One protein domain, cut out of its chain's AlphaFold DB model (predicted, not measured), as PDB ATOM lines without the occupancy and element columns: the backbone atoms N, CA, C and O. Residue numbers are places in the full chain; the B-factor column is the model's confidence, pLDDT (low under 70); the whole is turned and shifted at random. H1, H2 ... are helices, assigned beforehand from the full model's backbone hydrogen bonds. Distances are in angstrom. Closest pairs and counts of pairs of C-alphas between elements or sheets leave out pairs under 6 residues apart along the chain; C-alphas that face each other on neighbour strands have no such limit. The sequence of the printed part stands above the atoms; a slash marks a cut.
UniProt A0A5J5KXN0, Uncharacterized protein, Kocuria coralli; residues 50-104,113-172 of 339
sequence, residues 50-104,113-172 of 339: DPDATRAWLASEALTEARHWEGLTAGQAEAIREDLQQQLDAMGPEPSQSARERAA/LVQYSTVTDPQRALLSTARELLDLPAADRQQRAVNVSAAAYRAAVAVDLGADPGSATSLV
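What this domain is: This is residues 50 to 104 and 113 to 172 of the 339 residues of an uncharacterized protein of Kocuria coralli (UniProt A0A5J5KXN0). Two helical hairpins, H1 with H2 and H4 with H5, lie side by side as a four-helix bundle; short H3 packs across residues 51 to 55 of H1, and short H6 on H5. The printed part has 115 residues with six named helices, H1 to H6, and no named strand: all helix. It is compact, radius of gyration of the C-alphas 13.5 A, spans 36 by 28 by 22 A.

Where its parts are: Find C-alpha 51 at (48.378, 85.039, 103.667), where H1, residues 51 to 65, begins. Read on through H2, 74 to 91, H3, 97 to 104, H4, 122 to 135, and H5, 141 to 160, 28.6 A long, to H6, 165 to 169.

How they stand to each other: H1 touches H2, opposite ways, closest C-alphas Thr 64 and Arg 81, 5.1 A. H4 touches H5, opposite ways, closest C-alphas Ala 130 and Ala 151, 4.0 A. In each helix every O i to N i+4 pair is within hydrogen-bond range.

The domain as a whole: Residues 105 to 112 are not printed; C-alphas 104 and 113 are 6.9 A apart. Confidence is low, for instance, at residues 113 to 120.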
ATOM      1  N   ASP A  50      46.725  88.910 105.923       74.25
ATOM      2  CA  ASP A  50      47.613  88.657 104.797       74.25
ATOM      3  C   ASP A  50      48.106  87.194 104.826       74.25
ATOM      4  O   ASP A  50      48.521  86.711 105.888       74.25
ATOM      5  N   PRO A  51      48.026  86.454 103.705       71.38
ATOM      6  CA  PRO A  51      48.378  85.039 103.667       71.38
ATOM      7  C   PRO A  51      49.868  84.792 103.934       71.38
ATOM      8  O   PRO A  51      50.198  83.812 104.600       71.38
ATOM      9  N   ASP A  52      50.769  85.681 103.504       70.06
ATOM     10  CA  ASP A  52      52.211  85.542 103.747       70.06
ATOM     11  C   ASP A  52      52.536  85.745 105.227       70.06
ATOM     12  O   ASP A  52      53.187  84.901 105.849       70.06
ATOM     13  N   ALA A  53      51.997  86.808 105.824       73.38
ATOM     14  CA  ALA A  53      52.150  87.073 107.250       73.38
ATOM     15  C   ALA A  53      51.511  85.970 108.113       73.38
ATOM     16  O   ALA A  53      52.085  85.561 109.124       73.38
ATOM     17  N   THR A  54      50.368  85.421 107.688       76.69
ATOM     18  CA  THR A  54      49.716  84.285 108.360       76.69
ATOM     19  C   THR A  54      50.592  83.034 108.303       76.69
ATOM     20  O   THR A  54      50.734  82.343 109.311       76.69
ATOM     21  N   ARG A  55      51.223  82.744 107.157       75.56
ATOM     22  CA  ARG A  55      52.151  81.610 107.013       75.56
ATOM     23  C   ARG A  55      53.381  81.763 107.896       75.56
ATOM     24  O   ARG A  55      53.702  80.834 108.634       75.56
ATOM     25  N   ALA A  56      54.016  82.933 107.881       74.00
ATOM     26  CA  ALA A  56      55.172  83.207 108.725       74.00
ATOM     27  C   ALA A  56      54.824  83.096 110.218       74.00
ATOM     28  O   ALA A  56      55.603  82.541 110.996       74.00
ATOM     29  N   TRP A  57      53.638  83.564 110.621       81.31
ATOM     30  CA  TRP A  57      53.143  83.431 111.990       81.31
ATOM     31  C   TRP A  57      52.926  81.957 112.371       81.31
ATOM     32  O   TRP A  57      53.468  81.507 113.377       81.31
ATOM     33  N   LEU A  58      52.235  81.172 111.535       77.88
ATOM     34  CA  LEU A  58      51.981  79.741 111.777       77.88
ATOM     35  C   LEU A  58      53.270  78.910 111.817       77.88
ATOM     36  O   LEU A  58      53.421  78.024 112.656       77.88
ATOM     37  N   ALA A  59      54.226  79.204 110.936       75.44
ATOM     38  CA  ALA A  59      55.542  78.572 110.951       75.44
ATOM     39  C   ALA A  59      56.302  78.884 112.251       75.44
ATOM     40  O   ALA A  59      56.957  78.014 112.822       75.44
ATOM     41  N   SER A  60      56.179  80.119 112.744       76.56
ATOM     42  CA  SER A  60      56.788  80.559 114.002       76.56
ATOM     43  C   SER A  60      56.148  79.883 115.218       76.56
ATOM     44  O   SER A  60      56.867  79.418 116.097       76.56
ATOM     45  N   GLU A  61      54.817  79.767 115.242       81.81
ATOM     46  CA  GLU A  61      54.068  79.031 116.271       81.81
ATOM     47  C   GLU A  61      54.493  77.559 116.309       81.81
ATOM     48  O   GLU A  61      54.848  77.024 117.359       81.81
ATOM     49  N   ALA A  62      54.566  76.914 115.147       76.06
ATOM     50  CA  ALA A  62      54.947  75.514 115.062       76.06
ATOM     51  C   ALA A  62      56.415  75.257 115.466       76.06
ATOM     52  O   ALA A  62      56.722  74.206 116.033       76.06
ATOM     53  N   LEU A  63      57.325  76.220 115.255       74.44
ATOM     54  CA  LEU A  63      58.682  76.171 115.820       74.44
ATOM     55  C   LEU A  63      58.661  76.252 117.354       74.44
ATOM     56  O   LEU A  63      59.398  75.512 118.007       74.44
ATOM     57  N   THR A  64      57.798  77.082 117.945       75.88
ATOM     58  CA  THR A  64      57.614  77.141 119.406       75.88
ATOM     59  C   THR A  64      57.076  75.819 119.958       75.88
ATOM     60  O   THR A  64      57.505  75.371 121.020       75.88
ATOM     61  N   GLU A  65      56.189  75.140 119.232       74.31
ATOM     62  CA  GLU A  65      55.620  73.850 119.646       74.31
ATOM     63  C   GLU A  65      56.509  72.633 119.330       74.31
ATOM     64  O   GLU A  65      56.227  71.514 119.783       74.31
ATOM     65  N   ALA A  66      57.600  72.826 118.582       69.12
ATOM     66  CA  ALA A  66      58.481  71.749 118.155       69.12
ATOM     67  C   ALA A  66      59.080  71.007 119.365       69.12
ATOM     68  O   ALA A  66      59.911  71.512 120.124       69.12
ATOM     69  N   ARG A  67      58.657  69.748 119.541       58.34
ATOM     70  CA  ARG A  67      59.069  68.889 120.665       58.34
ATOM     71  C   ARG A  67      60.492  68.337 120.537       58.34
ATOM     72  O   ARG A  67      61.030  67.834 121.522       58.34
ATOM     73  N   HIS A  68      61.094  68.420 119.351       58.12
ATOM     74  CA  HIS A  68      62.374  67.792 119.025       58.12
ATOM     75  C   HIS A  68      63.420  68.826 118.605       58.12
ATOM     76  O   HIS A  68      63.764  68.962 117.437       58.12
ATOM     77  N   TRP A  69      63.979  69.519 119.593       62.28
ATOM     78  CA  TRP A  69      65.253  70.222 119.452       62.28
ATOM     79  C   TRP A  69      66.397  69.232 119.707       62.28
ATOM     80  O   TRP A  69      67.054  69.270 120.751       62.28
ATOM     81  N   GLU A  70      66.549  68.249 118.816       51.81
ATOM     82  CA  GLU A  70      67.541  67.182 118.977       51.81
ATOM     83  C   GLU A  70      68.953  67.779 119.087       51.81
ATOM     84  O   GLU A  70      69.426  68.457 118.182       51.81
ATOM     85  N   GLY A  71      69.615  67.551 120.225       53.78
ATOM     86  CA  GLY A  71      70.960  68.068 120.508       53.78
ATOM     87  C   GLY A  71      71.020  69.234 121.500       53.78
ATOM     88  O   GLY A  71      72.102  69.507 122.019       53.78
ATOM     89  N   LEU A  72      69.889  69.861 121.840       62.66
ATOM     90  CA  LEU A  72      69.832  70.926 122.845       62.66
ATOM     91  C   LEU A  72      69.500  70.402 124.246       62.66
ATOM     92  O   LEU A  72      68.788  69.415 124.436       62.66
ATOM     93  N   THR A  73      70.003  71.098 125.261       66.62
ATOM     94  CA  THR A  73      69.598  70.861 126.652       66.62
ATOM     95  C   THR A  73      68.201  71.427 126.906       66.62
ATOM     96  O   THR A  73      67.773  72.373 126.245       66.62
ATOM     97  N   ALA A  74      67.487  70.892 127.903       67.50
ATOM     98  CA  ALA A  74      66.135  71.352 128.235       67.50
ATOM     99  C   ALA A  74      66.066  72.868 128.507       67.50
ATOM    100  O   ALA A  74      65.108  73.511 128.093       67.50
ATOM    101  N   GLY A  75      67.099  73.442 129.139       66.50
ATOM    102  CA  GLY A  75      67.177  74.883 129.397       66.50
ATOM    103  C   GLY A  75      67.406  75.727 128.139       66.50
ATOM    104  O   GLY A  75      66.815  76.789 128.011       66.50
ATOM    105  N   GLN A  76      68.211  75.247 127.185       64.31
ATOM    106  CA  GLN A  76      68.403  75.933 125.898       64.31
ATOM    107  C   GLN A  76      67.131  75.900 125.053       64.31
ATOM    108  O   GLN A  76      66.757  76.906 124.462       64.31
ATOM    109  N   ALA A  77      66.453  74.753 125.027       66.25
ATOM    110  CA  ALA A  77      65.197  74.616 124.307       66.25
ATOM    111  C   ALA A  77      64.087  75.497 124.912       66.25
ATOM    112  O   ALA A  77      63.272  76.024 124.165       66.25
ATOM    113  N   GLU A  78      64.059  75.674 126.239       73.12
ATOM    114  CA  GLU A  78      63.127  76.602 126.898       73.12
ATOM    115  C   GLU A  78      63.421  78.059 126.545       73.12
ATOM    116  O   GLU A  78      62.512  78.762 126.127       73.12
ATOM    117  N   ALA A  79      64.685  78.483 126.625       66.62
ATOM    118  CA  ALA A  79      65.077  79.850 126.284       66.62
ATOM    119  C   ALA A  79      64.739  80.201 124.825       66.62
ATOM    120  O   ALA A  79      64.182  81.257 124.554       66.62
ATOM    121  N   ILE A  80      65.004  79.285 123.884       68.81
ATOM    122  CA  ILE A  80      64.644  79.487 122.473       68.81
ATOM    123  C   ILE A  80      63.126  79.596 122.304       68.81
ATOM    124  O   ILE A  80      62.668  80.426 121.526       68.81
ATOM    125  N   ARG A  81      62.342  78.782 123.023       75.31
ATOM    126  CA  ARG A  81      60.874  78.845 122.979       75.31
ATOM    127  C   ARG A  81      60.335  80.149 123.563       75.31
ATOM    128  O   ARG A  81      59.442  80.734 122.962       75.31
ATOM    129  N   GLU A  82      60.883  80.617 124.680       76.06
ATOM    130  CA  GLU A  82      60.510  81.901 125.285       76.06
ATOM    131  C   GLU A  82      60.809  83.070 124.333       76.06
ATOM    132  O   GLU A  82      59.937  83.906 124.099       76.06
ATOM    133  N   ASP A  83      61.986  83.082 123.705       66.50
ATOM    134  CA  ASP A  83      62.364  84.114 122.732       66.50
ATOM    135  C   ASP A  83      61.489  84.067 121.464       66.50
ATOM    136  O   ASP A  83      61.062  85.109 120.963       66.50
ATOM    137  N   LEU A  84      61.178  82.872 120.945       71.56
ATOM    138  CA  LEU A  84      60.256  82.712 119.811       71.56
ATOM    139  C   LEU A  84      58.838  83.180 120.163       71.56
ATOM    140  O   LEU A  84      58.180  83.794 119.323       71.56
ATOM    141  N   GLN A  85      58.387  82.950 121.399       80.00
ATOM    142  CA  GLN A  85      57.100  83.447 121.877       80.00
ATOM    143  C   GLN A  85      57.085  84.977 121.978       80.00
ATOM    144  O   GLN A  85      56.150  85.605 121.495       80.00
ATOM    145  N   GLN A  86      58.138  85.595 122.517       72.69
ATOM    146  CA  GLN A  86      58.253  87.058 122.545       72.69
ATOM    147  C   GLN A  86      58.250  87.661 121.131       72.69
ATOM    148  O   GLN A  86      57.682  88.729 120.910       72.69
ATOM    149  N   GLN A  87      58.853  86.973 120.156       69.06
ATOM    150  CA  GLN A  87      58.803  87.378 118.749       69.06
ATOM    151  C   GLN A  87      57.403  87.225 118.148       69.06
ATOM    152  O   GLN A  87      56.976  88.109 117.412       69.06
ATOM    153  N   LEU A  88      56.683  86.143 118.459       74.25
ATOM    154  CA  LEU A  88      55.279  85.961 118.069       74.25
ATOM    155  C   LEU A  88      54.406  87.096 118.598       74.25
ATOM    156  O   LEU A  88      53.680  87.713 117.821       74.25
ATOM    157  N   ASP A  89      54.551  87.428 119.879       77.69
ATOM    158  CA  ASP A  89      53.823  88.526 120.511       77.69
ATOM    159  C   ASP A  89      54.166  89.881 119.857       77.69
ATOM    160  O   ASP A  89      53.298  90.744 119.705       77.69
ATOM    161  N   ALA A  90      55.423  90.065 119.433       68.56
ATOM    162  CA  ALA A  90      55.894  91.274 118.756       68.56
ATOM    163  C   ALA A  90      55.457  91.376 117.285       68.56
ATOM    164  O   ALA A  90      55.330  92.487 116.775       68.56
ATOM    165  N   MET A  91      55.228  90.252 116.597       70.94
ATOM    166  CA  MET A  91      54.711  90.245 115.224       70.94
ATOM    167  C   MET A  91      53.243  90.680 115.146       70.94
ATOM    168  O   MET A  91      52.787  91.077 114.076       70.94
ATOM    169  N   GLY A  92      52.513  90.622 116.262       72.19
ATOM    170  CA  GLY A  92      51.125  91.055 116.354       72.19
ATOM    171  C   GLY A  92      50.174  89.947 116.815       72.19
ATOM    172  O   GLY A  92      50.607  88.885 117.264       72.19
ATOM    173  N   PRO A  93      48.856  90.204 116.764       79.12
ATOM    174  CA  PRO A  93      47.852  89.262 117.250       79.12
ATOM    175  C   PRO A  93      47.799  87.981 116.407       79.12
ATOM    176  O   PRO A  93      48.126  87.981 115.222       79.12
ATOM    177  N   GLU A  94      47.323  86.897 117.024       81.25
ATOM    178  CA  GLU A  94      47.082  85.611 116.364       81.25
ATOM    179  C   GLU A  94      46.182  85.774 115.116       81.25
ATOM    180  O   GLU A  94      45.142  86.438 115.194       81.25
ATOM    181  N   PRO A  95      46.542  85.175 113.960       81.12
ATOM    182  CA  PRO A  95      45.731  85.231 112.752       81.12
ATOM    183  C   PRO A  95      44.370  84.565 112.971       81.12
ATOM    184  O   PRO A  95      44.252  83.513 113.606       81.12
ATOM    185  N   SER A  96      43.324  85.153 112.387       83.56
ATOM    186  CA  SER A  96      41.962  84.620 112.496       83.56
ATOM    187  C   SER A  96      41.841  83.223 111.872       83.56
ATOM    188  O   SER A  96      42.572  82.866 110.947       83.56
ATOM    189  N   GLN A  97      40.860  82.431 112.321       82.94
ATOM    190  CA  GLN A  97      40.616  81.095 111.761       82.94
ATOM    191  C   GLN A  97      40.415  81.131 110.234       82.94
ATOM    192  O   GLN A  97      40.954  80.292 109.521       82.94
ATOM    193  N   SER A  98      39.712  82.140 109.716       81.00
ATOM    194  CA  SER A  98      39.510  82.308 108.274       81.00
ATOM    195  C   SER A  98      40.784  82.709 107.523       81.00
ATOM    196  O   SER A  98      40.917  82.380 106.348       81.00
ATOM    197  N   ALA A  99      41.719  83.421 108.162       79.69
ATOM    198  CA  ALA A  99      43.037  83.692 107.585       79.69
ATOM    199  C   ALA A  99      43.890  82.416 107.543       79.69
ATOM    200  O   ALA A  99      44.516  82.136 106.524       79.69
ATOM    201  N   ARG A 100      43.837  81.597 108.602       82.56
ATOM    202  CA  ARG A 100      44.497  80.281 108.653       82.56
ATOM    203  C   ARG A 100      43.984  79.334 107.568       82.56
ATOM    204  O   ARG A 100      44.784  78.699 106.893       82.56
ATOM    205  N   GLU A 101      42.667  79.263 107.383       79.00
ATOM    206  CA  GLU A 101      42.036  78.445 106.339       79.00
ATOM    207  C   GLU A 101      42.438  78.922 104.933       79.00
ATOM    208  O   GLU A 101      42.853  78.104 104.117       79.00
ATOM    209  N   ARG A 102      42.443  80.238 104.672       78.69
ATOM    210  CA  ARG A 102      42.922  80.801 103.395       78.69
ATOM    211  C   ARG A 102      44.397  80.516 103.127       78.69
ATOM    212  O   ARG A 102      44.745  80.106 102.028       78.69
ATOM    213  N   ALA A 103      45.257  80.696 104.129       74.06
ATOM    214  CA  ALA A 103      46.678  80.386 104.006       74.06
ATOM    215  C   ALA A 103      46.912  78.891 103.722       74.06
ATOM    216  O   ALA A 103      47.831  78.545 102.980       74.06
ATOM    217  N   ALA A 104      46.068  78.014 104.281       70.25
ATOM    218  CA  ALA A 104      46.085  76.578 104.016       70.25
ATOM    219  C   ALA A 104      45.612  76.217 102.599       70.25
ATOM    220  O   ALA A 104      46.176  75.310 101.994       70.25
ATOM    221  N   LEU A 113      53.113  73.870 104.100       43.25
ATOM    222  CA  LEU A 113      52.359  73.922 105.368       43.25
ATOM    223  C   LEU A 113      52.502  72.669 106.249       43.25
ATOM    224  O   LEU A 113      52.208  72.706 107.440       43.25
ATOM    225  N   VAL A 114      53.016  71.564 105.695       42.00
ATOM    226  CA  VAL A 114      53.122  70.261 106.384       42.00
ATOM    227  C   VAL A 114      54.469  70.064 107.111       42.00
ATOM    228  O   VAL A 114      54.601  69.151 107.924       42.00
ATOM    229  N   GLN A 115      55.474  70.924 106.906       48.47
ATOM    230  CA  GLN A 115      56.823  70.685 107.455       48.47
ATOM    231  C   GLN A 115      57.018  71.055 108.934       48.47
ATOM    232  O   GLN A 115      57.963  70.565 109.550       48.47
ATOM    233  N   TYR A 116      56.136  71.849 109.547       48.53
ATOM    234  CA  TYR A 116      56.409  72.371 110.892       48.53
ATOM    235  C   TYR A 116      55.793  71.562 112.049       48.53
ATOM    236  O   TYR A 116      56.235  71.684 113.185       48.53
ATOM    237  N   SER A 117      54.851  70.649 111.786       44.00
ATOM    238  CA  SER A 117      54.394  69.682 112.808       44.00
ATOM    239  C   SER A 117      55.356  68.496 112.976       44.00
ATOM    240  O   SER A 117      55.293  67.759 113.961       44.00
ATOM    241  N   THR A 118      56.279  68.322 112.023       51.66
ATOM    242  CA  THR A 118      57.323  67.291 112.021       51.66
ATOM    243  C   THR A 118      58.672  67.906 111.643       51.66
ATOM    244  O   THR A 118      59.324  67.472 110.693       51.66
ATOM    245  N   VAL A 119      59.102  68.936 112.389       54.72
ATOM    246  CA  VAL A 119      60.442  69.531 112.241       54.72
ATOM    247  C   VAL A 119      61.492  68.454 112.522       54.72
ATOM    248  O   VAL A 119      61.851  68.179 113.661       54.72
ATOM    249  N   THR A 120      61.937  67.791 111.461       59.41
ATOM    250  CA  THR A 120      62.997  66.774 111.478       59.41
ATOM    251  C   THR A 120      64.370  67.403 111.248       59.41
ATOM    252  O   THR A 120      65.382  66.788 111.565       59.41
ATOM    253  N   ASP A 121      64.400  68.640 110.741       73.75
ATOM    254  CA  ASP A 121      65.600  69.442 110.510       73.75
ATOM    255  C   ASP A 121      65.364  70.895 110.991       73.75
ATOM    256  O   ASP A 121      64.877  71.740 110.229       73.75
ATOM    257  N   PRO A 122      65.653  71.199 112.272       73.12
ATOM    258  CA  PRO A 122      65.378  72.509 112.865       73.12
ATOM    259  C   PRO A 122      66.211  73.635 112.247       73.12
ATOM    260  O   PRO A 122      65.737  74.763 112.143       73.12
ATOM    261  N   GLN A 123      67.428  73.337 111.783       77.44
ATOM    262  CA  GLN A 123      68.296  74.303 111.109       77.44
ATOM    263  C   GLN A 123      67.646  74.811 109.821       77.44
ATOM    264  O   GLN A 123      67.563  76.017 109.579       77.44
ATOM    265  N   ARG A 124      67.168  73.878 108.991       80.12
ATOM    266  CA  ARG A 124      66.526  74.198 107.718       80.12
ATOM    267  C   ARG A 124      65.207  74.931 107.918       80.12
ATOM    268  O   ARG A 124      64.942  75.877 107.180       80.12
ATOM    269  N   ALA A 125      64.418  74.524 108.912       77.44
ATOM    270  CA  ALA A 125      63.178  75.204 109.263       77.44
ATOM    271  C   ALA A 125      63.448  76.662 109.665       77.44
ATOM    272  O   ALA A 125      62.889  77.570 109.061       77.44
ATOM    273  N   LEU A 126      64.399  76.903 110.577       79.69
ATOM    274  CA  LEU A 126      64.782  78.251 111.004       79.69
ATOM    275  C   LEU A 126      65.274  79.130 109.845       79.69
ATOM    276  O   LEU A 126      64.889  80.294 109.762       79.69
ATOM    277  N   LEU A 127      66.089  78.593 108.930       82.62
ATOM    278  CA  LEU A 127      66.539  79.339 107.747       82.62
ATOM    279  C   LEU A 127      65.400  79.634 106.763       82.62
ATOM    280  O   LEU A 127      65.396  80.701 106.150       82.62
ATOM    281  N   SER A 128      64.450  78.709 106.600       82.56
ATOM    282  CA  SER A 128      63.269  78.921 105.757       82.56
ATOM    283  C   SER A 128      62.411  80.043 106.319       82.56
ATOM    284  O   SER A 128      62.141  81.019 105.626       82.56
ATOM    285  N   THR A 129      62.072  79.967 107.605       81.19
ATOM    286  CA  THR A 129      61.223  80.979 108.229       81.19
ATOM    287  C   THR A 129      61.951  82.313 108.408       81.19
ATOM    288  O   THR A 129      61.308  83.357 108.453       81.19
ATOM    289  N   ALA A 130      63.286  82.328 108.495       84.06
ATOM    290  CA  ALA A 130      64.059  83.568 108.412       84.06
ATOM    291  C   ALA A 130      63.898  84.242 107.043       84.06
ATOM    292  O   ALA A 130      63.728  85.455 106.989       84.06
ATOM    293  N   ARG A 131      63.918  83.473 105.946       85.88
ATOM    294  CA  ARG A 131      63.687  84.004 104.594       85.88
ATOM    295  C   ARG A 131      62.268  84.540 104.436       85.88
ATOM    296  O   ARG A 131      62.109  85.663 103.986       85.88
ATOM    297  N   GLU A 132      61.271  83.769 104.866       81.81
ATOM    298  CA  GLU A 132      59.866  84.190 104.816       81.81
ATOM    299  C   GLU A 132      59.664  85.536 105.521       81.81
ATOM    300  O   GLU A 132      59.068  86.433 104.941       81.81
ATOM    301  N   LEU A 133      60.239  85.720 106.718       80.44
ATOM    302  CA  LEU A 133      60.178  86.993 107.447       80.44
ATOM    303  C   LEU A 133      60.799  88.177 106.695       80.44
ATOM    304  O   LEU A 133      60.312  89.294 106.839       80.44
ATOM    305  N   LEU A 134      61.879  87.955 105.941       81.69
ATOM    306  CA  LEU A 134      62.528  89.012 105.156       81.69
ATOM    307  C   LEU A 134      61.697  89.413 103.936       81.69
ATOM    308  O   LEU A 134      61.733  90.573 103.537       81.69
ATOM    309  N   ASP A 135      60.943  88.470 103.375       80.56
ATOM    310  CA  ASP A 135      60.075  88.706 102.221       80.56
ATOM    311  C   ASP A 135      58.709  89.299 102.627       80.56
ATOM    312  O   ASP A 135      57.960  89.767 101.766       80.56
ATOM    313  N   LEU A 136      58.380  89.322 103.928       75.62
ATOM    314  CA  LEU A 136      57.116  89.872 104.413       75.62
ATOM    315  C   LEU A 136      57.005  91.380 104.150       75.62
ATOM    316  O   LEU A 136      57.884  92.149 104.559       75.62
ATOM    317  N   PRO A 137      55.870  91.849 103.600       70.56
ATOM    318  CA  PRO A 137      55.580  93.271 103.571       70.56
ATOM    319  C   PRO A 137      55.446  93.791 105.006       70.56
ATOM    320  O   PRO A 137      54.629  93.320 105.799       70.56
ATOM    321  N   ALA A 138      56.252  94.791 105.354       72.00
ATOM    322  CA  ALA A 138      56.126  95.472 106.632       72.00
ATOM    323  C   ALA A 138      55.009  96.520 106.554       72.00
ATOM    324  O   ALA A 138      54.991  97.347 105.644       72.00
ATOM    325  N   ALA A 139      54.079  96.485 107.511       68.88
ATOM    326  CA  ALA A 139      53.011  97.481 107.609       68.88
ATOM    327  C   ALA A 139      53.538  98.860 108.033       68.88
ATOM    328  O   ALA A 139      52.956  99.883 107.665       68.88
ATOM    329  N   ASP A 140      54.612  98.858 108.822       74.62
ATOM    330  CA  ASP A 140      55.360 100.040 109.209       74.62
ATOM    331  C   ASP A 140      56.841  99.713 109.499       74.62
ATOM    332  O   ASP A 140      57.266  98.554 109.583       74.62
ATOM    333  N   ARG A 141      57.637 100.764 109.701       75.81
ATOM    334  CA  ARG A 141      59.053 100.687 110.101       75.81
ATOM    335  C   ARG A 141      59.338  99.864 111.369       75.81
ATOM    336  O   ARG A 141      60.417  99.280 111.468       75.81
ATOM    337  N   GLN A 142      58.420  99.809 112.341       72.31
ATOM    338  CA  GLN A 142      58.615  99.012 113.561       72.31
ATOM    339  C   GLN A 142      58.463  97.527 113.238       72.31
ATOM    340  O   GLN A 142      59.334  96.733 113.592       72.31
ATOM    341  N   GLN A 143      57.425  97.169 112.481       73.50
ATOM    342  CA  GLN A 143      57.213  95.812 111.994       73.50
ATOM    343  C   GLN A 143      58.388  95.334 111.132       73.50
ATOM    344  O   GLN A 143      58.821  94.191 111.257       73.50
ATOM    345  N   ARG A 144      58.963  96.215 110.305       78.19
ATOM    346  CA  ARG A 144      60.164  95.900 109.516       78.19
ATOM    347  C   ARG A 144      61.355  95.551 110.407       78.19
ATOM    348  O   ARG A 144      61.989  94.516 110.212       78.19
ATOM    349  N   ALA A 145      61.635  96.383 111.412       75.38
ATOM    350  CA  ALA A 145      62.714  96.131 112.363       75.38
ATOM    351  C   ALA A 145      62.508  94.813 113.130       75.38
ATOM    352  O   ALA A 145      63.469  94.066 113.327       75.38
ATOM    353  N   VAL A 146      61.266  94.496 113.510       73.50
ATOM    354  CA  VAL A 146      60.901  93.226 114.158       73.50
ATOM    355  C   VAL A 146      61.156  92.040 113.228       73.50
ATOM    356  O   VAL A 146      61.873  91.120 113.621       73.50
ATOM    357  N   ASN A 147      60.649  92.075 111.993       78.12
ATOM    358  CA  ASN A 147      60.803  90.987 111.023       78.12
ATOM    359  C   ASN A 147      62.282  90.666 110.756       78.12
ATOM    360  O   ASN A 147      62.697  89.509 110.820       78.12
ATOM    361  N   VAL A 148      63.102  91.695 110.528       81.12
ATOM    362  CA  VAL A 148      64.539  91.539 110.242       81.12
ATOM    363  C   VAL A 148      65.299  91.043 111.474       81.12
ATOM    364  O   VAL A 148      66.175  90.186 111.354       81.12
ATOM    365  N   SER A 149      64.944  91.520 112.671       74.12
ATOM    366  CA  SER A 149      65.547  91.048 113.926       74.12
ATOM    367  C   SER A 149      65.208  89.583 114.201       74.12
ATOM    368  O   SER A 149      66.091  88.799 114.555       74.12
ATOM    369  N   ALA A 150      63.953  89.185 113.986       74.50
ATOM    370  CA  ALA A 150      63.513  87.801 114.122       74.50
ATOM    371  C   ALA A 150      64.179  86.893 113.071       74.50
ATOM    372  O   ALA A 150      64.631  85.796 113.401       74.50
ATOM    373  N   ALA A 151      64.340  87.364 111.831       83.00
ATOM    374  CA  ALA A 151      65.086  86.651 110.797       83.00
ATOM    375  C   ALA A 151      66.570  86.478 111.172       83.00
ATOM    376  O   ALA A 151      67.112  85.377 111.058       83.00
ATOM    377  N   ALA A 152      67.217  87.531 111.684       80.25
ATOM    378  CA  ALA A 152      68.605  87.496 112.147       80.25
ATOM    379  C   ALA A 152      68.805  86.521 113.300       80.25
ATOM    380  O   ALA A 152      69.749  85.730 113.280       80.25
ATOM    381  N   TYR A 153      67.885  86.530 114.263       78.00
ATOM    382  CA  TYR A 153      67.874  85.574 115.357       78.00
ATOM    383  C   TYR A 153      67.756  84.134 114.845       78.00
ATOM    384  O   TYR A 153      68.590  83.296 115.177       78.00
ATOM    385  N   ARG A 154      66.786  83.844 113.970       79.50
ATOM    386  CA  ARG A 154      66.576  82.493 113.416       79.50
ATOM    387  C   ARG A 154      67.774  81.996 112.621       79.50
ATOM    388  O   ARG A 154      68.189  80.853 112.793       79.50
ATOM    389  N   ALA A 155      68.368  82.856 111.797       81.69
ATOM    390  CA  ALA A 155      69.580  82.540 111.055       81.69
ATOM    391  C   ALA A 155      70.760  82.230 111.995       81.69
ATOM    392  O   ALA A 155      71.510  81.285 111.757       81.69
ATOM    393  N   ALA A 156      70.895  82.979 113.092       76.75
ATOM    394  CA  ALA A 156      71.893  82.723 114.126       76.75
ATOM    395  C   ALA A 156      71.664  81.393 114.854       76.75
ATOM    396  O   ALA A 156      72.597  80.601 114.964       76.75
ATOM    397  N   VAL A 157      70.437  81.120 115.306       75.12
ATOM    398  CA  VAL A 157      70.095  79.852 115.969       75.12
ATOM    399  C   VAL A 157      70.306  78.672 115.017       75.12
ATOM    400  O   VAL A 157      70.839  77.647 115.426       75.12
ATOM    401  N   ALA A 158      69.980  78.812 113.728       77.81
ATOM    402  CA  ALA A 158      70.245  77.768 112.743       77.81
ATOM    403  C   ALA A 158      71.743  77.450 112.631       77.81
ATOM    404  O   ALA A 158      72.126  76.281 112.635       77.81
ATOM    405  N   VAL A 159      72.596  78.479 112.552       75.81
ATOM    406  CA  VAL A 159      74.058  78.310 112.509       75.81
ATOM    407  C   VAL A 159      74.573  77.628 113.763       75.81
ATOM    408  O   VAL A 159      75.412  76.735 113.667       75.81
ATOM    409  N   ASP A 160      74.052  78.013 114.921       73.50
ATOM    410  CA  ASP A 160      74.422  77.384 116.178       73.50
ATOM    411  C   ASP A 160      74.059  75.896 116.221       73.50
ATOM    412  O   ASP A 160      74.872  75.050 116.593       73.50
ATOM    413  N   LEU A 161      72.866  75.564 115.733       72.81
ATOM    414  CA  LEU A 161      72.414  74.185 115.628       72.81
ATOM    415  C   LEU A 161      73.229  73.361 114.623       72.81
ATOM    416  O   LEU A 161      73.078  72.142 114.615       72.81
ATOM    417  N   GLY A 162      74.085  73.986 113.806       72.88
ATOM    418  CA  GLY A 162      75.001  73.328 112.871       72.88
ATOM    419  C   GLY A 162      74.772  73.665 111.396       72.88
ATOM    420  O   GLY A 162      75.396  73.034 110.541       72.88
ATOM    421  N   ALA A 163      73.909  74.637 111.081       77.06
ATOM    422  CA  ALA A 163      73.735  75.100 109.709       77.06
ATOM    423  C   ALA A 163      75.018  75.746 109.175       77.06
ATOM    424  O   ALA A 163      75.782  76.373 109.911       77.06
ATOM    425  N   ASP A 164      75.220  75.660 107.860       81.19
ATOM    426  CA  ASP A 164      76.315  76.365 107.204       81.19
ATOM    427  C   ASP A 164      76.166  77.897 107.386       81.19
ATOM    428  O   ASP A 164      75.165  78.476 106.949       81.19
ATOM    429  N   PRO A 165      77.161  78.592 107.978       73.25
ATOM    430  CA  PRO A 165      77.110  80.042 108.159       73.25
ATOM    431  C   PRO A 165      76.992  80.813 106.845       73.25
ATOM    432  O   PRO A 165      76.389  81.886 106.818       73.25
ATOM    433  N   GLY A 166      77.547  80.287 105.748       76.81
ATOM    434  CA  GLY A 166      77.406  80.886 104.421       76.81
ATOM    435  C   GLY A 166      75.945  80.945 103.978       76.81
ATOM    436  O   GLY A 166      75.493  81.978 103.492       76.81
ATOM    437  N   SER A 167      75.188  79.884 104.248       80.12
ATOM    438  CA  SER A 167      73.758  79.779 103.954       80.12
ATOM    439  C   SER A 167      72.932  80.799 104.745       80.12
ATOM    440  O   SER A 167      72.117  81.502 104.152       80.12
ATOM    441  N   ALA A 168      73.205  80.975 106.041       79.19
ATOM    442  CA  ALA A 168      72.575  82.013 106.866       79.19
ATOM    443  C   ALA A 168      72.920  83.439 106.399       79.19
ATOM    444  O   ALA A 168      72.056  84.306 106.329       79.19
ATOM    445  N   THR A 169      74.177  83.672 106.016       72.38
ATOM    446  CA  THR A 169      74.638  84.983 105.528       72.38
ATOM    447  C   THR A 169      74.104  85.290 104.122       72.38
ATOM    448  O   THR A 169      73.909  86.447 103.773       72.38
ATOM    449  N   SER A 170      73.837  84.264 103.308       74.06
ATOM    450  CA  SER A 170      73.267  84.412 101.960       74.06
ATOM    451  C   SER A 170      71.790  84.813 101.949       74.06
ATOM    452  O   SER A 170      71.276  85.189 100.901       74.06
ATOM    453  N   LEU A 171      71.111  84.754 103.103       74.94
ATOM    454  CA  LEU A 171      69.774  85.331 103.283       74.94
ATOM    455  C   LEU A 171      69.786  86.859 103.175       74.94
ATOM    456  O   LEU A 171      68.741  87.470 102.989       74.94
ATOM    457  N   VAL A 172      70.960  87.472 103.316       70.56
ATOM    458  CA  VAL A 172      71.106  88.913 103.427       70.56
ATOM    459  C   VAL A 172      71.196  89.551 102.043       70.56
ATOM    460  O   VAL A 172      72.167  89.265 101.332       70.56
TER     461      VAL A 172